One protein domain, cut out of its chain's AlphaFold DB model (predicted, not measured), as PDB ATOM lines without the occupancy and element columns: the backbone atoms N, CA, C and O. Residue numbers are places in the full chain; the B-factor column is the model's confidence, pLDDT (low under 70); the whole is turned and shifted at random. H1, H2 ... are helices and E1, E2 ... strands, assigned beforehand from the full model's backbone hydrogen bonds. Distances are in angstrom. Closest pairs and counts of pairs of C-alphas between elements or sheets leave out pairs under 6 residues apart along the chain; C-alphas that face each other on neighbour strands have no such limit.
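This is residues 14 to 24, 54 to 123, 185 to 219 and 265 to 299 of the 325 residues of an uncharacterized protein of Gammaproteobacteria bacterium (UniProt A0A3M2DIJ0). A long, twisted sheet of six strands, E1 to E6, is partly covered on one face by the small hairpin E7 and E8, an uneven sandwich with one short helix, H1, off the large sheet. The 151 printed residues hold, in order, E1, H1, E2, E3, E4, E5, E6, E7 and E8; both sheets are antiparallel, the larger branched at E4. The class is mostly strand, with under half of the residues in named elements. The whole is compact, with a radius of gyration of the C-alphas of 16.8 A, and elongated, spanning 56 by 35 by 28 A.

E1, residues 19 to 21, is antiparallel to E2, residues 99 to 103; N 102 and O 20 are 2.8 A apart. H1, residues 68 to 75, has every O i to N i+4 pair within hydrogen-bond range and is not on the sheet. E2 runs on into E3, residues 105 to 108, at 44 degrees. Both are antiparallel to E4, residues 190 to 200, on one side of it, with N 101 to O 196 at 2.8 A and N 105 to O 192 at 2.9 A. On the other side E5, residues 204 to 219, forms a hairpin with E4, N 211 to O 193 at 2.7 A. E6, residues 265 to 276, is antiparallel to E5, N 208 to O 272 at 2.8 A. E7, residues 281 to 286, and E8, residues 289 to 294, form a hairpin, N 284 to O 291 at 2.8 A. The sandwich, two sheets face to face, has its strands at 35 degrees.

E1 begins at C-alpha 19 (95.302, 3.483, 133.576). E4 spans 29.4 A, E5 46.0 A and E6 32.8 A. E8 ends at C-alpha 294 (86.817, 3.957, 120.048).

Cuts leave C-alpha gaps of 17.4 A (24 to 54), 13.5 A (123 to 185) and 14.2 A (219 to 265). The link H1 to E2 is long. Confidence is under 70 in 31 residues, among them 14 to 24.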
ATOM      1  N   CYS A  14     103.717   0.408 140.312       30.30
ATOM      2  CA  CYS A  14     102.887  -0.723 139.899       30.30
ATOM      3  C   CYS A  14     103.532  -1.558 138.776       30.30
ATOM      4  O   CYS A  14     103.797  -1.017 137.699       30.30
ATOM      5  N   PRO A  15     103.670  -2.888 138.944       34.62
ATOM      6  CA  PRO A  15     103.836  -3.780 137.802       34.62
ATOM      7  C   PRO A  15     102.547  -3.800 136.956       34.62
ATOM      8  O   PRO A  15     101.453  -3.573 137.471       34.62
ATOM      9  N   ASP A  16     102.683  -4.093 135.661       32.56
ATOM     10  CA  ASP A  16     101.592  -4.391 134.716       32.56
ATOM     11  C   ASP A  16     100.555  -3.283 134.393       32.56
ATOM     12  O   ASP A  16      99.353  -3.527 134.310       32.56
ATOM     13  N   GLY A  17     101.031  -2.084 134.031       32.81
ATOM     14  CA  GLY A  17     100.413  -1.278 132.956       32.81
ATOM     15  C   GLY A  17      98.938  -0.865 133.112       32.81
ATOM     16  O   GLY A  17      98.129  -1.103 132.211       32.81
ATOM     17  N   TYR A  18      98.596  -0.189 134.210       37.66
ATOM     18  CA  TYR A  18      97.241   0.311 134.487       37.66
ATOM     19  C   TYR A  18      96.993   1.745 133.994       37.66
ATOM     20  O   TYR A  18      97.916   2.543 133.856       37.66
ATOM     21  N   ALA A  19      95.722   2.097 133.770       37.50
ATOM     22  CA  ALA A  19      95.302   3.483 133.576       37.50
ATOM     23  C   ALA A  19      94.792   4.070 134.902       37.50
ATOM     24  O   ALA A  19      93.949   3.463 135.561       37.50
ATOM     25  N   TYR A  20      95.276   5.256 135.274       41.16
ATOM     26  CA  TYR A  20      94.887   5.941 136.514       41.16
ATOM     27  C   TYR A  20      94.072   7.187 136.188       41.16
ATOM     28  O   TYR A  20      94.499   8.002 135.372       41.16
ATOM     29  N   LEU A  21      92.930   7.375 136.846       34.31
ATOM     30  CA  LEU A  21      92.266   8.675 136.879       34.31
ATOM     31  C   LEU A  21      92.895   9.490 138.011       34.31
ATOM     32  O   LEU A  21      92.804   9.098 139.171       34.31
ATOM     33  N   ILE A  22      93.541  10.603 137.663       36.00
ATOM     34  CA  ILE A  22      93.930  11.624 138.637       36.00
ATOM     35  C   ILE A  22      92.993  12.806 138.424       36.00
ATOM     36  O   ILE A  22      92.998  13.429 137.358       36.00
ATOM     37  N   GLU A  23      92.170  13.103 139.428       29.11
ATOM     38  CA  GLU A  23      91.425  14.357 139.453       29.11
ATOM     39  C   GLU A  23      92.435  15.505 139.531       29.11
ATOM     40  O   GLU A  23      93.288  15.544 140.419       29.11
ATOM     41  N   ALA A  24      92.387  16.419 138.561       29.14
ATOM     42  CA  ALA A  24      93.272  17.575 138.571       29.14
ATOM     43  C   ALA A  24      93.005  18.410 139.836       29.14
ATOM     44  O   ALA A  24      91.832  18.595 140.180       29.14
ATOM     45  N   LEU A  54      90.671  -0.589 140.731       44.38
ATOM     46  CA  LEU A  54      89.872   0.622 140.465       44.38
ATOM     47  C   LEU A  54      88.700   0.641 141.462       44.38
ATOM     48  O   LEU A  54      87.999  -0.363 141.585       44.38
ATOM     49  N   PRO A  55      88.490   1.754 142.183       38.62
ATOM     50  CA  PRO A  55      87.125   2.247 142.340       38.62
ATOM     51  C   PRO A  55      87.075   3.784 142.368       38.62
ATOM     52  O   PRO A  55      87.240   4.407 143.416       38.62
ATOM     53  N   LEU A  56      86.774   4.395 141.221       44.31
ATOM     54  CA  LEU A  56      85.938   5.596 141.224       44.31
ATOM     55  C   LEU A  56      84.523   5.168 140.850       44.31
ATOM     56  O   LEU A  56      84.344   4.243 140.054       44.31
ATOM     57  N   ASP A  57      83.532   5.823 141.444       52.31
ATOM     58  CA  ASP A  57      82.127   5.447 141.303       52.31
ATOM     59  C   ASP A  57      81.716   5.416 139.815       52.31
ATOM     60  O   ASP A  57      81.897   6.391 139.084       52.31
ATOM     61  N   GLY A  58      81.240   4.262 139.338       59.56
ATOM     62  CA  GLY A  58      80.878   4.023 137.933       59.56
ATOM     63  C   GLY A  58      82.005   3.642 136.952       59.56
ATOM     64  O   GLY A  58      81.714   3.490 135.763       59.56
ATOM     65  N   PHE A  59      83.261   3.478 137.384       69.75
ATOM     66  CA  PHE A  59      84.339   2.963 136.523       69.75
ATOM     67  C   PHE A  59      84.466   1.439 136.598       69.75
ATOM     68  O   PHE A  59      84.726   0.880 137.659       69.75
ATOM     69  N   GLU A  60      84.360   0.771 135.451       73.19
ATOM     70  CA  GLU A  60      84.446  -0.690 135.344       73.19
ATOM     71  C   GLU A  60      85.417  -1.072 134.217       73.19
ATOM     72  O   GLU A  60      85.262  -0.633 133.076       73.19
ATOM     73  N   LEU A  61      86.423  -1.902 134.506       73.12
ATOM     74  CA  LEU A  61      87.253  -2.505 133.459       73.12
ATOM     75  C   LEU A  61      86.396  -3.460 132.625       73.12
ATOM     76  O   LEU A  61      85.704  -4.305 133.182       73.12
ATOM     77  N   VAL A  62      86.475  -3.365 131.296       75.00
ATOM     78  CA  VAL A  62      85.721  -4.234 130.381       75.00
ATOM     79  C   VAL A  62      86.679  -5.267 129.782       75.00
ATOM     80  O   VAL A  62      87.463  -4.916 128.897       75.00
ATOM     81  N   PRO A  63      86.631  -6.549 130.208       58.66
ATOM     82  CA  PRO A  63      87.535  -7.577 129.686       58.66
ATOM     83  C   PRO A  63      87.284  -7.884 128.203       58.66
ATOM     84  O   PRO A  63      88.203  -8.241 127.464       58.66
ATOM     85  N   GLU A  64      86.039  -7.725 127.741       62.38
ATOM     86  CA  GLU A  64      85.670  -7.852 126.330       62.38
ATOM     87  C   GLU A  64      85.905  -6.536 125.572       62.38
ATOM     88  O   GLU A  64      85.003  -5.758 125.273       62.38
ATOM     89  N   ALA A  65      87.173  -6.282 125.266       66.12
ATOM     90  CA  ALA A  65      87.596  -5.077 124.571       66.12
ATOM     91  C   ALA A  65      87.098  -5.030 123.109       66.12
ATOM     92  O   ALA A  65      87.483  -5.850 122.270       66.12
ATOM     93  N   THR A  66      86.300  -4.010 122.773       72.19
ATOM     94  CA  THR A  66      85.629  -3.822 121.466       72.19
ATOM     95  C   THR A  66      86.592  -3.678 120.272       72.19
ATOM     96  O   THR A  66      86.178  -3.781 119.121       72.19
ATOM     97  N   LEU A  67      87.891  -3.465 120.521       83.69
ATOM     98  CA  LEU A  67      88.948  -3.363 119.504       83.69
ATOM     99  C   LEU A  67      89.798  -4.642 119.351       83.69
ATOM    100  O   LEU A  67      90.867  -4.596 118.737       83.69
ATOM    101  N   LYS A  68      89.325  -5.793 119.851       87.19
ATOM    102  CA  LYS A  68      90.045  -7.082 119.830       87.19
ATOM    103  C   LYS A  68      90.602  -7.450 118.453       87.19
ATOM    104  O   LYS A  68      91.779  -7.788 118.352       87.19
ATOM    105  N   ASP A  69      89.805  -7.330 117.395       88.56
ATOM    106  CA  ASP A  69      90.244  -7.680 116.038       88.56
ATOM    107  C   ASP A  69      91.321  -6.724 115.508       88.56
ATOM    108  O   ASP A  69      92.286  -7.165 114.881       88.56
ATOM    109  N   ALA A  70      91.205  -5.426 115.806       86.94
ATOM    110  CA  ALA A  70      92.220  -4.436 115.457       86.94
ATOM    111  C   ALA A  70      93.538  -4.707 116.203       86.94
ATOM    112  O   ALA A  70      94.605  -4.692 115.588       86.94
ATOM    113  N   TYR A  71      93.468  -5.046 117.496       87.75
ATOM    114  CA  TYR A  71      94.626  -5.465 118.287       87.75
ATOM    115  C   TYR A  71      95.312  -6.702 117.687       87.75
ATOM    116  O   TYR A  71      96.525  -6.675 117.480       87.75
ATOM    117  N   GLN A  72      94.566  -7.762 117.343       89.25
ATOM    118  CA  GLN A  72      95.165  -8.971 116.756       89.25
ATOM    119  C   GLN A  72      95.804  -8.685 115.388       89.25
ATOM    120  O   GLN A  72      96.913  -9.145 115.115       89.25
ATOM    121  N   GLN A  73      95.151  -7.877 114.544       90.75
ATOM    122  CA  GLN A  73      95.704  -7.470 113.250       90.75
ATOM    123  C   GLN A  73      96.983  -6.639 113.386       90.75
ATOM    124  O   GLN A  73      97.905  -6.824 112.595       90.75
ATOM    125  N   LEU A  74      97.060  -5.732 114.364       87.44
ATOM    126  CA  LEU A  74      98.264  -4.939 114.622       87.44
ATOM    127  C   LEU A  74      99.386  -5.792 115.220       87.44
ATOM    128  O   LEU A  74     100.516  -5.708 114.749       87.44
ATOM    129  N   LYS A  75      99.072  -6.674 116.175       87.31
ATOM    130  CA  LYS A  75     100.021  -7.617 116.787       87.31
ATOM    131  C   LYS A  75     100.659  -8.571 115.769       87.31
ATOM    132  O   LYS A  75     101.801  -8.982 115.948       87.31
ATOM    133  N   ALA A  76      99.941  -8.912 114.698       89.44
ATOM    134  CA  ALA A  76     100.452  -9.743 113.610       89.44
ATOM    135  C   ALA A  76     101.360  -8.994 112.609       89.44
ATOM    136  O   ALA A  76     102.024  -9.636 111.790       89.44
ATOM    137  N   ARG A  77     101.405  -7.652 112.627       93.31
ATOM    138  CA  ARG A  77     102.228  -6.860 111.696       93.31
ATOM    139  C   ARG A  77     103.666  -6.748 112.192       93.31
ATOM    140  O   ARG A  77     103.930  -6.305 113.305       93.31
ATOM    141  N   ARG A  78     104.625  -7.063 111.316       92.06
ATOM    142  CA  ARG A  78     106.041  -6.742 111.552       92.06
ATOM    143  C   ARG A  78     106.232  -5.225 111.617       92.06
ATOM    144  O   ARG A  78     105.600  -4.497 110.857       92.06
ATOM    145  N   GLY A  79     107.117  -4.774 112.504       86.19
ATOM    146  CA  GLY A  79     107.405  -3.351 112.714       86.19
ATOM    147  C   GLY A  79     106.385  -2.603 113.581       86.19
ATOM    148  O   GLY A  79     106.594  -1.429 113.853       86.19
ATOM    149  N   VAL A  80     105.315  -3.257 114.053       87.94
ATOM    150  CA  VAL A  80     104.362  -2.664 115.003       87.94
ATOM    151  C   VAL A  80     104.650  -3.190 116.409       87.94
ATOM    152  O   VAL A  80     104.621  -4.396 116.646       87.94
ATOM    153  N   ARG A  81     104.897  -2.280 117.356       89.06
ATOM    154  CA  ARG A  81     105.009  -2.576 118.791       89.06
ATOM    155  C   ARG A  81     103.771  -2.029 119.496       89.06
ATOM    156  O   ARG A  81     103.563  -0.820 119.507       89.06
ATOM    157  N   ILE A  82     102.954  -2.903 120.085       87.44
ATOM    158  CA  ILE A  82     101.851  -2.464 120.950       87.44
ATOM    159  C   ILE A  82     102.452  -1.980 122.271       87.44
ATOM    160  O   ILE A  82     103.141  -2.746 122.941       87.44
ATOM    161  N   LEU A  83     102.204  -0.717 122.622       87.81
ATOM    162  CA  LEU A  83     102.661  -0.117 123.881       87.81
ATOM    163  C   LEU A  83     101.601  -0.251 124.982       87.81
ATOM    164  O   LEU A  83     101.932  -0.595 126.109       87.81
ATOM    165  N   HIS A  84     100.330  -0.029 124.644       86.38
ATOM    166  CA  HIS A  84      99.204  -0.081 125.575       86.38
ATOM    167  C   HIS A  84      97.961  -0.652 124.875       86.38
ATOM    168  O   HIS A  84      97.761  -0.429 123.678       86.38
ATOM    169  N   TYR A  85      97.125  -1.386 125.613       87.06
ATOM    170  CA  TYR A  85      95.816  -1.856 125.158       87.06
ATOM    171  C   TYR A  85      94.903  -2.101 126.363       87.06
ATOM    172  O   TYR A  85      95.181  -2.976 127.178       87.06
ATOM    173  N   SER A  86      93.812  -1.344 126.460       82.94
ATOM    174  CA  SER A  86      92.850  -1.414 127.562       82.94
ATOM    175  C   SER A  86      91.434  -1.097 127.072       82.94
ATOM    176  O   SER A  86      91.225  -0.666 125.934       82.94
ATOM    177  N   SER A  87      90.430  -1.359 127.909       84.25
ATOM    178  CA  SER A  87      89.032  -0.982 127.675       84.25
ATOM    179  C   SER A  87      88.310  -0.853 129.014       84.25
ATOM    180  O   SER A  87      88.474  -1.698 129.894       84.25
ATOM    181  N   TRP A  88      87.529   0.212 129.176       84.31
ATOM    182  CA  TRP A  88      86.805   0.512 130.409       84.31
ATOM    183  C   TRP A  88      85.498   1.258 130.124       84.31
ATOM    184  O   TRP A  88      85.367   1.959 129.117       84.31
ATOM    185  N   ARG A  89      84.543   1.112 131.039       82.75
ATOM    186  CA  ARG A  89      83.353   1.950 131.195       82.75
ATOM    187  C   ARG A  89      83.667   3.093 132.150       82.75
ATOM    188  O   ARG A  89      84.503   2.958 133.040       82.75
ATOM    189  N   GLN A  90      82.982   4.214 131.957       80.50
ATOM    190  CA  GLN A  90      83.084   5.393 132.811       80.50
ATOM    191  C   GLN A  90      81.738   6.127 132.862       80.50
ATOM    192  O   GLN A  90      81.023   6.142 131.851       80.50
ATOM    193  N   PRO A  91      81.394   6.789 133.979       78.81
ATOM    194  CA  PRO A  91      80.253   7.685 134.017       78.81
ATOM    195  C   PRO A  91      80.551   8.912 133.148       78.81
ATOM    196  O   PRO A  91      81.599   9.551 133.260       78.81
ATOM    197  N   PHE A  92      79.608   9.272 132.278       79.50
ATOM    198  CA  PHE A  92      79.777  10.410 131.371       79.50
ATOM    199  C   PHE A  92      78.554  11.345 131.391       79.50
ATOM    200  O   PHE A  92      77.820  11.456 130.395       79.50
ATOM    201  N   PRO A  93      78.288  12.011 132.535       70.69
ATOM    202  CA  PRO A  93      77.096  12.831 132.729       70.69
ATOM    203  C   PRO A  93      77.050  14.062 131.801       70.69
ATOM    204  O   PRO A  93      78.067  14.482 131.223       70.69
ATOM    205  N   PRO A  94      75.866  14.670 131.595       65.94
ATOM    206  CA  PRO A  94      75.762  15.997 130.993       65.94
ATOM    207  C   PRO A  94      76.606  16.991 131.802       65.94
ATOM    208  O   PRO A  94      76.515  17.013 133.023       65.94
ATOM    209  N   ASN A  95      77.434  17.793 131.127       66.00
ATOM    210  CA  ASN A  95      78.426  18.669 131.765       66.00
ATOM    211  C   ASN A  95      79.440  17.938 132.673       66.00
ATOM    212  O   ASN A  95      79.900  18.528 133.647       66.00
ATOM    213  N   SER A  96      79.800  16.683 132.357       63.25
ATOM    214  CA  SER A  96      80.925  15.993 133.010       63.25
ATOM    215  C   SER A  96      82.140  16.920 133.129       63.25
ATOM    216  O   SER A  96      82.470  17.585 132.136       63.25
ATOM    217  N   PRO A  97      82.840  16.929 134.281       67.00
ATOM    218  CA  PRO A  97      84.153  17.545 134.361       67.00
ATOM    219  C   PRO A  97      85.093  16.919 133.325       67.00
ATOM    220  O   PRO A  97      84.834  15.840 132.779       67.00
ATOM    221  N   VAL A  98      86.178  17.632 133.038       69.06
ATOM    222  CA  VAL A  98      87.267  17.146 132.189       69.06
ATOM    223  C   VAL A  98      87.954  15.993 132.923       69.06
ATOM    224  O   VAL A  98      88.466  16.196 134.019       69.06
ATOM    225  N   GLN A  99      87.926  14.788 132.347       71.00
ATOM    226  CA  GLN A  99      88.491  13.588 132.970       71.00
ATOM    227  C   GLN A  99      89.848  13.263 132.333       71.00
ATOM    228  O   GLN A  99      89.929  13.133 131.108       71.00
ATOM    229  N   ASN A 100      90.891  13.135 133.160       76.19
ATOM    230  CA  ASN A 100      92.274  12.891 132.744       76.19
ATOM    231  C   ASN A 100      92.706  11.465 133.112       76.19
ATOM    232  O   ASN A 100      92.831  11.123 134.287       76.19
ATOM    233  N   PHE A 101      92.984  10.648 132.102       79.56
ATOM    234  CA  PHE A 101      93.429   9.264 132.246       79.56
ATOM    235  C   PHE A 101      94.927   9.167 131.989       79.56
ATOM    236  O   PHE A 101      95.371   9.443 130.875       79.56
ATOM    237  N   ARG A 102      95.711   8.743 132.983       83.00
ATOM    238  CA  ARG A 102      97.118   8.403 132.764       83.00
ATOM    239  C   ARG A 102      97.198   7.163 131.879       83.00
ATOM    240  O   ARG A 102      96.560   6.159 132.187       83.00
ATOM    241  N   LEU A 103      97.986   7.222 130.813       83.38
ATOM    242  CA  LEU A 103      98.268   6.102 129.920       83.38
ATOM    243  C   LEU A 103      99.752   5.743 130.010       83.38
ATOM    244  O   LEU A 103     100.592   6.445 129.449       83.38
ATOM    245  N   ILE A 104     100.058   4.630 130.680       86.38
ATOM    246  CA  ILE A 104     101.407   4.049 130.743       86.38
ATOM    247  C   ILE A 104     101.507   2.753 129.932       86.38
ATOM    248  O   ILE A 104     100.517   2.037 129.760       86.38
ATOM    249  N   GLY A 105     102.698   2.425 129.429       84.19
ATOM    250  CA  GLY A 105     102.930   1.141 128.771       84.19
ATOM    251  C   GLY A 105     104.289   0.966 128.092       84.19
ATOM    252  O   GLY A 105     105.168   1.825 128.133       84.19
ATOM    253  N   GLY A 106     104.442  -0.175 127.419       87.69
ATOM    254  CA  GLY A 106     105.689  -0.617 126.799       87.69
ATOM    255  C   GLY A 106     106.696  -1.177 127.809       87.69
ATOM    256  O   GLY A 106     106.312  -1.787 128.799       87.69
ATOM    257  N   LYS A 107     107.993  -1.026 127.518       87.75
ATOM    258  CA  LYS A 107     109.080  -1.448 128.416       87.75
ATOM    259  C   LYS A 107     109.308  -0.376 129.491       87.75
ATOM    260  O   LYS A 107     109.243   0.808 129.171       87.75
ATOM    261  N   ASP A 108     109.600  -0.792 130.718       87.81
ATOM    262  CA  ASP A 108     110.156   0.089 131.746       87.81
ATOM    263  C   ASP A 108     111.674   0.259 131.546       87.81
ATOM    264  O   ASP A 108     112.374  -0.686 131.169       87.81
ATOM    265  N   TYR A 109     112.160   1.479 131.747       86.94
ATOM    266  CA  TYR A 109     113.547   1.891 131.567       86.94
ATOM    267  C   TYR A 109     114.195   2.420 132.859       86.94
ATOM    268  O   TYR A 109     115.348   2.843 132.790       86.94
ATOM    269  N   SER A 110     113.507   2.396 134.011       85.38
ATOM    270  CA  SER A 110     114.035   2.909 135.295       85.38
ATOM    271  C   SER A 110     115.285   2.172 135.790       85.38
ATOM    272  O   SER A 110     116.071   2.731 136.547       85.38
ATOM    273  N   ASP A 111     115.505   0.940 135.325       85.19
ATOM    274  CA  ASP A 111     116.681   0.118 135.623       85.19
ATOM    275  C   ASP A 111     117.941   0.525 134.837       85.19
ATOM    276  O   ASP A 111     119.058   0.214 135.244       85.19
ATOM    277  N   GLN A 112     117.761   1.180 133.688       84.38
ATOM    278  CA  GLN A 112     118.814   1.480 132.713       84.38
ATOM    279  C   GLN A 112     119.040   2.979 132.532       84.38
ATOM    280  O   GLN A 112     120.134   3.366 132.130       84.38
ATOM    281  N   PHE A 113     118.030   3.817 132.778       84.44
ATOM    282  CA  PHE A 113     118.065   5.240 132.464       84.44
ATOM    283  C   PHE A 113     117.434   6.098 133.562       84.44
ATOM    284  O   PHE A 113     116.385   5.772 134.115       84.44
ATOM    285  N   SER A 114     118.055   7.243 133.833       80.81
ATOM    286  CA  SER A 114     117.525   8.270 134.727       80.81
ATOM    287  C   SER A 114     116.382   9.053 134.069       80.81
ATOM    288  O   SER A 114     116.146   8.964 132.862       80.81
ATOM    289  N   ILE A 115     115.678   9.882 134.848       75.88
ATOM    290  CA  ILE A 115     114.527  10.666 134.365       75.88
ATOM    291  C   ILE A 115     114.876  11.636 133.221       75.88
ATOM    292  O   ILE A 115     114.036  11.902 132.361       75.88
ATOM    293  N   VAL A 116     116.121  12.123 133.184       76.75
ATOM    294  CA  VAL A 116     116.670  12.974 132.111       76.75
ATOM    295  C   VAL A 116     117.130  12.174 130.880       76.75
ATOM    296  O   VAL A 116     117.497  12.759 129.866       76.75
ATOM    297  N   GLY A 117     117.072  10.842 130.939       78.19
ATOM    298  CA  GLY A 117     117.389   9.930 129.839       78.19
ATOM    299  C   GLY A 117     118.856   9.505 129.742       78.19
ATOM    300  O   GLY A 117     119.249   8.933 128.725       78.19
ATOM    301  N   LEU A 118     119.660   9.750 130.779       81.88
ATOM    302  CA  LEU A 118     121.060   9.309 130.849       81.88
ATOM    303  C   LEU A 118     121.150   7.855 131.309       81.88
ATOM    304  O   LEU A 118     120.336   7.464 132.147       81.88
ATOM    305  N   PRO A 119     122.124   7.064 130.827       80.06
ATOM    306  CA  PRO A 119     122.330   5.711 131.324       80.06
ATOM    307  C   PRO A 119     122.688   5.741 132.816       80.06
ATOM    308  O   PRO A 119     123.547   6.511 133.245       80.06
ATOM    309  N   ILE A 120     122.035   4.897 133.615       78.38
ATOM    310  CA  ILE A 120     122.416   4.666 135.010       78.38
ATOM    311  C   ILE A 120     123.574   3.677 134.991       78.38
ATOM    312  O   ILE A 120     123.401   2.521 134.603       78.38
ATOM    313  N   VAL A 121     124.753   4.108 135.434       65.62
ATOM    314  CA  VAL A 121     125.856   3.175 135.672       65.62
ATOM    315  C   VAL A 121     125.683   2.586 137.074       65.62
ATOM    316  O   VAL A 121     125.654   3.343 138.045       65.62
ATOM    317  N   PRO A 122     125.543   1.254 137.225       54.88
ATOM    318  CA  PRO A 122     125.489   0.644 138.545       54.88
ATOM    319  C   PRO A 122     126.826   0.898 139.241       54.88
ATOM    320  O   PRO A 122     127.862   0.536 138.684       54.88
ATOM    321  N   ASN A 123     126.792   1.521 140.428       45.28
ATOM    322  CA  ASN A 123     127.976   1.912 141.202       45.28
ATOM    323  C   ASN A 123     129.083   0.853 141.120       45.28
ATOM    324  O   ASN A 123     129.019  -0.183 141.788       45.28
ATOM    325  N   ALA A 185     116.062   8.527 142.444       50.84
ATOM    326  CA  ALA A 185     115.606   7.167 142.216       50.84
ATOM    327  C   ALA A 185     114.129   7.214 141.803       50.84
ATOM    328  O   ALA A 185     113.256   7.571 142.594       50.84
ATOM    329  N   ILE A 186     113.871   6.898 140.537       61.69
ATOM    330  CA  ILE A 186     112.528   6.784 139.977       61.69
ATOM    331  C   ILE A 186     112.108   5.321 140.010       61.69
ATOM    332  O   ILE A 186     112.866   4.446 139.607       61.69
ATOM    333  N   ASP A 187     110.889   5.070 140.469       68.50
ATOM    334  CA  ASP A 187     110.313   3.723 140.533       68.50
ATOM    335  C   ASP A 187     110.140   3.144 139.113       68.50
ATOM    336  O   ASP A 187     110.604   2.051 138.790       68.50
ATOM    337  N   HIS A 188     109.561   3.954 138.216       78.62
ATOM    338  CA  HIS A 188     109.208   3.561 136.853       78.62
ATOM    339  C   HIS A 188     109.473   4.672 135.827       78.62
ATOM    340  O   HIS A 188     109.137   5.839 136.045       78.62
ATOM    341  N   LEU A 189     110.000   4.291 134.661       86.38
ATOM    342  CA  LEU A 189     110.253   5.134 133.491       86.38
ATOM    343  C   LEU A 189     109.741   4.442 132.217       86.38
ATOM    344  O   LEU A 189     110.497   3.990 131.356       86.38
ATOM    345  N   TRP A 190     108.419   4.366 132.086       89.56
ATOM    346  CA  TRP A 190     107.762   3.682 130.973       89.56
ATOM    347  C   TRP A 190     108.092   4.278 129.589       89.56
ATOM    348  O   TRP A 190     108.173   5.500 129.396       89.56
ATOM    349  N   ALA A 191     108.208   3.388 128.595       87.88
ATOM    350  CA  ALA A 191     108.346   3.710 127.172       87.88
ATOM    351  C   ALA A 191     107.192   4.570 126.631       87.88
ATOM    352  O   ALA A 191     107.369   5.308 125.665       87.88
ATOM    353  N   LEU A 192     106.009   4.462 127.229       91.25
ATOM    354  CA  LEU A 192     104.881   5.361 127.034       91.25
ATOM    355  C   LEU A 192     104.398   5.819 128.408       91.25
ATOM    356  O   LEU A 192     104.142   4.981 129.267       91.25
ATOM    357  N   ASP A 193     104.255   7.124 128.596       89.31
ATOM    358  CA  ASP A 193     103.613   7.743 129.759       89.31
ATOM    359  C   ASP A 193     102.893   9.023 129.310       89.31
ATOM    360  O   ASP A 193     103.240   9.589 128.275       89.31
ATOM    361  N   GLY A 194     101.914   9.510 130.064       88.19
ATOM    362  CA  GLY A 194     101.191  10.746 129.764       88.19
ATOM    363  C   GLY A 194      99.687  10.610 129.947       88.19
ATOM    364  O   GLY A 194      99.225   9.741 130.679       88.19
ATOM    365  N   TRP A 195      98.919  11.481 129.291       87.00
ATOM    366  CA  TRP A 195      97.499  11.685 129.579       87.00
ATOM    367  C   TRP A 195      96.616  11.577 128.333       87.00
ATOM    368  O   TRP A 195      96.951  12.095 127.268       87.00
ATOM    369  N   LEU A 196      95.459  10.941 128.499       89.12
ATOM    370  CA  LEU A 196      94.296  11.041 127.625       89.12
ATOM    371  C   LEU A 196      93.200  11.796 128.370       89.12
ATOM    372  O   LEU A 196      92.706  11.340 129.398       89.12
ATOM    373  N   THR A 197      92.777  12.916 127.813       87.94
ATOM    374  CA  THR A 197      91.729  13.759 128.367       87.94
ATOM    375  C   THR A 197      90.462  13.627 127.526       87.94
ATOM    376  O   THR A 197      90.484  13.836 126.311       87.94
ATOM    377  N   LEU A 198      89.342  13.275 128.166       85.81
ATOM    378  CA  LEU A 198      88.033  13.140 127.519       85.81
ATOM    379  C   LEU A 198      87.047  14.162 128.083       85.81
ATOM    380  O   LEU A 198      86.870  14.280 129.296       85.81
ATOM    381  N   TYR A 199      86.364  14.889 127.196       86.12
ATOM    382  CA  TYR A 199      85.336  15.850 127.597       86.12
ATOM    383  C   TYR A 199      84.260  16.042 126.522       86.12
ATOM    384  O   TYR A 199      84.477  15.810 125.331       86.12
ATOM    385  N   ARG A 200      83.066  16.491 126.930       86.00
ATOM    386  CA  ARG A 200      81.949  16.776 126.015       86.00
ATOM    387  C   ARG A 200      81.392  18.176 126.231       86.00
ATOM    388  O   ARG A 200      80.823  18.472 127.273       86.00
ATOM    389  N   LYS A 201      81.503  18.998 125.185       83.31
ATOM    390  CA  LYS A 201      80.801  20.285 125.038       83.31
ATOM    391  C   LYS A 201      79.615  20.058 124.087       83.31
ATOM    392  O   LYS A 201      78.803  19.168 124.313       83.31
ATOM    393  N   ARG A 202      79.557  20.768 122.952       87.19
ATOM    394  CA  ARG A 202      78.632  20.447 121.841       87.19
ATOM    395  C   ARG A 202      78.947  19.101 121.169       87.19
ATOM    396  O   ARG A 202      78.079  18.502 120.540       87.19
ATOM    397  N   TYR A 203      80.192  18.650 121.284       89.12
ATOM    398  CA  TYR A 203      80.710  17.404 120.730       89.12
ATOM    399  C   TYR A 203      81.592  16.709 121.769       89.12
ATOM    400  O   TYR A 203      81.985  17.337 122.753       89.12
ATOM    401  N   LEU A 204      81.901  15.434 121.536       90.06
ATOM    402  CA  LEU A 204      82.939  14.705 122.261       90.06
ATOM    403  C   LEU A 204      84.314  15.126 121.724       90.06
ATOM    404  O   LEU A 204      84.498  15.206 120.509       90.06
ATOM    405  N   HIS A 205      85.253  15.395 122.617       91.56
ATOM    406  CA  HIS A 205      86.648  15.694 122.313       91.56
ATOM    407  C   HIS A 205      87.536  14.691 123.048       91.56
ATOM    408  O   HIS A 205      87.208  14.264 124.158       91.56
ATOM    409  N   ALA A 206      88.631  14.317 122.396       92.44
ATOM    410  CA  ALA A 206      89.721  13.560 122.982       92.44
ATOM    411  C   ALA A 206      91.024  14.321 122.729       92.44
ATOM    412  O   ALA A 206      91.281  14.769 121.609       92.44
ATOM    413  N   GLU A 207      91.818  14.466 123.778       93.06
ATOM    414  CA  GLU A 207      93.074  15.202 123.793       93.06
ATOM    415  C   GLU A 207      94.161  14.296 124.376       93.06
ATOM    416  O   GLU A 207      93.935  13.609 125.370       93.06
ATOM    417  N   LEU A 208      95.314  14.238 123.719       92.62
ATOM    418  CA  LEU A 208      96.447  13.397 124.083       92.62
ATOM    419  C   LEU A 208      97.643  14.279 124.426       92.62
ATOM    420  O   LEU A 208      98.020  15.126 123.621       92.62
ATOM    421  N   HIS A 209      98.253  14.015 125.579       94.00
ATOM    422  CA  HIS A 209      99.517  14.589 126.046       94.00
ATOM    423  C   HIS A 209     100.446  13.444 126.433       94.00
ATOM    424  O   HIS A 209     100.567  13.103 127.610       94.00
ATOM    425  N   LEU A 210     101.045  12.795 125.437       91.50
ATOM    426  CA  LEU A 210     101.850  11.588 125.620       91.50
ATOM    427  C   LEU A 210     103.344  11.884 125.479       91.50
ATOM    428  O   LEU A 210     103.769  12.709 124.674       91.50
ATOM    429  N   GLN A 211     104.146  11.157 126.241       92.50
ATOM    430  CA  GLN A 211     105.593  11.106 126.165       92.50
ATOM    431  C   GLN A 211     105.989   9.680 125.775       92.50
ATOM    432  O   GLN A 211     105.846   8.738 126.555       92.50
ATOM    433  N   PHE A 212     106.486   9.525 124.554       93.12
ATOM    434  CA  PHE A 212     107.072   8.280 124.075       93.12
ATOM    435  C   PHE A 212     108.587   8.306 124.295       93.12
ATOM    436  O   PHE A 212     109.218   9.354 124.154       93.12
ATOM    437  N   ARG A 213     109.178   7.170 124.664       90.94
ATOM    438  CA  ARG A 213     110.606   7.026 124.961       90.94
ATOM    439  C   ARG A 213     111.168   5.770 124.305       90.94
ATOM    440  O   ARG A 213     110.575   4.692 124.394       90.94
ATOM    441  N   GLU A 214     112.337   5.894 123.687       92.00
ATOM    442  CA  GLU A 214     113.088   4.757 123.152       92.00
ATOM    443  C   GLU A 214     114.604   4.946 123.325       92.00
ATOM    444  O   GLU A 214     115.092   6.074 123.221       92.00
ATOM    445  N   PRO A 215     115.372   3.875 123.593       92.31
ATOM    446  CA  PRO A 215     116.824   3.935 123.576       92.31
ATOM    447  C   PRO A 215     117.322   4.291 122.176       92.31
ATOM    448  O   PRO A 215     116.901   3.687 121.187       92.31
ATOM    449  N   ALA A 216     118.231   5.252 122.110       89.00
ATOM    450  CA  ALA A 216     118.929   5.665 120.910       89.00
ATOM    451  C   ALA A 216     120.439   5.662 121.169       89.00
ATOM    452  O   ALA A 216     120.893   5.866 122.293       89.00
ATOM    453  N   GLU A 217     121.212   5.458 120.109       87.12
ATOM    454  CA  GLU A 217     122.670   5.589 120.116       87.12
ATOM    455  C   GLU A 217     123.061   6.915 119.444       87.12
ATOM    456  O   GLU A 217     122.431   7.337 118.466       87.12
ATOM    457  N   ARG A 218     124.089   7.589 119.968       79.25
ATOM    458  CA  ARG A 218     124.767   8.732 119.335       79.25
ATOM    459  C   ARG A 218     126.275   8.503 119.434       79.25
ATOM    460  O   ARG A 218     126.768   8.109 120.483       79.25
ATOM    461  N   GLU A 219     126.988   8.757 118.342       77.75
ATOM    462  CA  GLU A 219     128.447   8.892 118.346       77.75
ATOM    463  C   GLU A 219     128.791  10.297 118.868       77.75
ATOM    464  O   GLU A 219     128.298  11.288 118.323       77.75
ATOM    465  N   LEU A 265     118.200   7.587 126.468       87.56
ATOM    466  CA  LEU A 265     116.761   7.428 126.298       87.56
ATOM    467  C   LEU A 265     116.175   8.671 125.623       87.56
ATOM    468  O   LEU A 265     115.953   9.708 126.248       87.56
ATOM    469  N   ARG A 266     115.900   8.568 124.323       89.06
ATOM    470  CA  ARG A 266     115.323   9.654 123.535       89.06
ATOM    471  C   ARG A 266     113.828   9.773 123.821       89.06
ATOM    472  O   ARG A 266     113.064   8.841 123.580       89.06
ATOM    473  N   GLY A 267     113.413  10.941 124.305       90.00
ATOM    474  CA  GLY A 267     112.011  11.291 124.516       90.00
ATOM    475  C   GLY A 267     111.392  12.035 123.328       90.00
ATOM    476  O   GLY A 267     112.005  12.940 122.767       90.00
ATOM    477  N   TYR A 268     110.140  11.713 123.007       91.62
ATOM    478  CA  TYR A 268     109.305  12.426 122.045       91.62
ATOM    479  C   TYR A 268     107.975  12.799 122.695       91.62
ATOM    480  O   TYR A 268     107.246  11.931 123.181       91.62
ATOM    481  N   ARG A 269     107.651  14.092 122.675       91.50
ATOM    482  CA  ARG A 269     106.373  14.607 123.161       91.50
ATOM    483  C   ARG A 269     105.348  14.607 122.028       91.50
ATOM    484  O   ARG A 269     105.653  15.021 120.913       91.50
ATOM    485  N   ILE A 270     104.149  14.124 122.324       91.75
ATOM    486  CA  ILE A 270     103.045  13.929 121.387       91.75
ATOM    487  C   ILE A 270     101.837  14.656 121.967       91.75
ATOM    488  O   ILE A 270     101.240  14.205 122.944       91.75
ATOM    489  N   GLU A 271     101.474  15.775 121.348       93.50
ATOM    490  CA  GLU A 271     100.281  16.547 121.686       93.50
ATOM    491  C   GLU A 271      99.295  16.483 120.521       93.50
ATOM    492  O   GLU A 271      99.656  16.793 119.383       93.50
ATOM    493  N   ALA A 272      98.059  16.051 120.776       93.19
ATOM    494  CA  ALA A 272      97.047  15.969 119.728       93.19
ATOM    495  C   ALA A 272      95.617  16.075 120.274       93.19
ATOM    496  O   ALA A 272      95.196  15.267 121.097       93.19
ATOM    497  N   GLU A 273      94.832  17.013 119.741       93.44
ATOM    498  CA  GLU A 273      93.400  17.146 120.031       93.44
ATOM    499  C   GLU A 273      92.558  16.738 118.811       93.44
ATOM    500  O   GLU A 273      92.851  17.110 117.668       93.44
ATOM    501  N   ARG A 274      91.465  16.002 119.033       92.56
ATOM    502  CA  ARG A 274      90.466  15.716 117.999       92.56
ATOM    503  C   ARG A 274      89.048  15.719 118.559       92.56
ATOM    504  O   ARG A 274      88.724  15.059 119.544       92.56
ATOM    505  N   ARG A 275      88.148  16.373 117.819       93.94
ATOM    506  CA  ARG A 275      86.705  16.143 117.939       93.94
ATOM    507  C   ARG A 275      86.372  14.726 117.466       93.94
ATOM    508  O   ARG A 275      86.522  14.407 116.287       93.94
ATOM    509  N   MET A 276      85.824  13.934 118.373       92.81
ATOM    510  CA  MET A 276      85.429  12.548 118.165       92.81
ATOM    511  C   MET A 276      83.968  12.435 117.702       92.81
ATOM    512  O   MET A 276      83.140  13.339 117.878       92.81
ATOM    513  N   ARG A 277      83.633  11.269 117.151       91.62
ATOM    514  CA  ARG A 277      82.263  10.787 116.939       91.62
ATOM    515  C   ARG A 277      82.110   9.467 117.685       91.62
ATOM    516  O   ARG A 277      83.026   8.652 117.676       91.62
ATOM    517  N   SER A 278      80.977   9.281 118.351       88.75
ATOM    518  CA  SER A 278      80.668   8.039 119.058       88.75
ATOM    519  C   SER A 278      80.490   6.874 118.084       88.75
ATOM    520  O   SER A 278      80.007   7.069 116.971       88.75
ATOM    521  N   LYS A 279      80.837   5.659 118.528       90.88
ATOM    522  CA  LYS A 279      80.759   4.403 117.751       90.88
ATOM    523  C   LYS A 279      81.659   4.365 116.496       90.88
ATOM    524  O   LYS A 279      81.580   3.419 115.721       90.88
ATOM    525  N   GLU A 280      82.536   5.353 116.316       93.06
ATOM    526  CA  GLU A 280      83.542   5.407 115.251       93.06
ATOM    527  C   GLU A 280      84.951   5.244 115.841       93.06
ATOM    528  O   GLU A 280      85.235   5.737 116.935       93.06
ATOM    529  N   ILE A 281      85.843   4.575 115.105       92.44
ATOM    530  CA  ILE A 281      87.267   4.491 115.449       92.44
ATOM    531  C   ILE A 281      87.952   5.768 114.961       92.44
ATOM    532  O   ILE A 281      87.891   6.087 113.773       92.44
ATOM    533  N   HIS A 282      88.648   6.464 115.855       94.06
ATOM    534  CA  HIS A 282      89.515   7.588 115.505       94.06
ATOM    535  C   HIS A 282      90.972   7.191 115.694       94.06
ATOM    536  O   HIS A 282      91.330   6.495 116.643       94.06
ATOM    537  N   TYR A 283      91.806   7.653 114.770       93.06
ATOM    538  CA  TYR A 283      93.245   7.438 114.779       93.06
ATOM    539  C   TYR A 283      93.965   8.760 115.041       93.06
ATOM    540  O   TYR A 283      93.678   9.756 114.372       93.06
ATOM    541  N   PHE A 284      94.891   8.764 115.990       92.88
ATOM    542  CA  PHE A 284      95.856   9.836 116.188       92.88
ATOM    543  C   PHE A 284      97.168   9.387 115.559       92.88
ATOM    544  O   PHE A 284      97.742   8.379 115.974       92.88
ATOM    545  N   ASP A 285      97.585  10.117 114.527       88.12
ATOM    546  CA  ASP A 285      98.792   9.825 113.768       88.12
ATOM    547  C   ASP A 285      99.947  10.668 114.295       88.12
ATOM    548  O   ASP A 285      99.871  11.899 114.297       88.12
ATOM    549  N   HIS A 286     101.015  10.009 114.723       87.81
ATOM    550  CA  HIS A 286     102.304  10.630 114.972       87.81
ATOM    551  C   HIS A 286     103.380   9.740 114.330       87.81
ATOM    552  O   HIS A 286     103.274   8.517 114.442       87.81
ATOM    553  N   PRO A 287     104.441  10.289 113.698       86.50
ATOM    554  CA  PRO A 287     105.411   9.501 112.920       86.50
ATOM    555  C   PRO A 287     106.068   8.314 113.644       86.50
ATOM    556  O   PRO A 287     106.610   7.426 112.993       86.50
ATOM    557  N   LEU A 288     106.031   8.309 114.980       87.38
ATOM    558  CA  LEU A 288     106.634   7.296 115.850       87.38
ATOM    559  C   LEU A 288     105.608   6.463 116.637       87.38
ATOM    560  O   LEU A 288     105.942   5.385 117.122       87.38
ATOM    561  N   VAL A 289     104.371   6.951 116.795       90.75
ATOM    562  CA  VAL A 289     103.337   6.328 117.638       90.75
ATOM    563  C   VAL A 289     101.964   6.562 117.022       90.75
ATOM    564  O   VAL A 289     101.553   7.695 116.802       90.75
ATOM    565  N   GLY A 290     101.215   5.484 116.814       91.75
ATOM    566  CA  GLY A 290      99.810   5.550 116.431       91.75
ATOM    567  C   GLY A 290      98.901   5.204 117.606       91.75
ATOM    568  O   GLY A 290      99.127   4.190 118.266       91.75
ATOM    569  N   VAL A 291      97.846   5.990 117.844       93.31
ATOM    570  CA  VAL A 291      96.829   5.686 118.872       93.31
ATOM    571  C   VAL A 291      95.469   5.474 118.212       93.31
ATOM    572  O   VAL A 291      95.017   6.304 117.423       93.31
ATOM    573  N   LEU A 292      94.801   4.365 118.535       93.31
ATOM    574  CA  LEU A 292      93.435   4.063 118.099       93.31
ATOM    575  C   LEU A 292      92.487   4.174 119.289       93.31
ATOM    576  O   LEU A 292      92.696   3.511 120.302       93.31
ATOM    577  N   ILE A 293      91.439   4.982 119.150       92.75
ATOM    578  CA  ILE A 293      90.438   5.207 120.196       92.75
ATOM    579  C   ILE A 293      89.041   4.978 119.614       92.75
ATOM    580  O   ILE A 293      88.685   5.537 118.576       92.75
ATOM    581  N   LEU A 294      88.238   4.173 120.310       92.44
ATOM    582  CA  LEU A 294      86.817   3.957 120.048       92.44
ATOM    583  C   LEU A 294      86.047   4.292 121.325       92.44
ATOM    584  O   LEU A 294      86.361   3.761 122.384       92.44
ATOM    585  N   ILE A 295      85.040   5.160 121.221       90.81
ATOM    586  CA  ILE A 295      84.179   5.530 122.351       90.81
ATOM    587  C   ILE A 295      82.734   5.213 121.974       90.81
ATOM    588  O   ILE A 295      82.156   5.830 121.073       90.81
ATOM    589  N   THR A 296      82.151   4.244 122.671       90.12
ATOM    590  CA  THR A 296      80.779   3.774 122.457       90.12
ATOM    591  C   THR A 296      79.922   4.194 123.650       90.12
ATOM    592  O   THR A 296      80.267   3.842 124.772       90.12
ATOM    593  N   PRO A 297      78.824   4.947 123.448       88.62
ATOM    594  CA  PRO A 297      77.867   5.201 124.510       88.62
ATOM    595  C   PRO A 297      77.118   3.907 124.819       88.62
ATOM    596  O   PRO A 297      76.631   3.236 123.902       88.62
ATOM    597  N   GLU A 298      77.021   3.601 126.102       83.75
ATOM    598  CA  GLU A 298      76.249   2.492 126.635       83.75
ATOM    599  C   GLU A 298      74.948   3.037 127.224       83.75
ATOM    600  O   GLU A 298      74.948   4.030 127.954       83.75
ATOM    601  N   GLU A 299      73.826   2.434 126.845       72.69
ATOM    602  CA  GLU A 299      72.519   2.782 127.392       72.69
ATOM    603  C   GLU A 299      72.343   2.008 128.698       72.69
ATOM    604  O   GLU A 299      72.302   0.778 128.694       72.69
TER     605      GLU A 299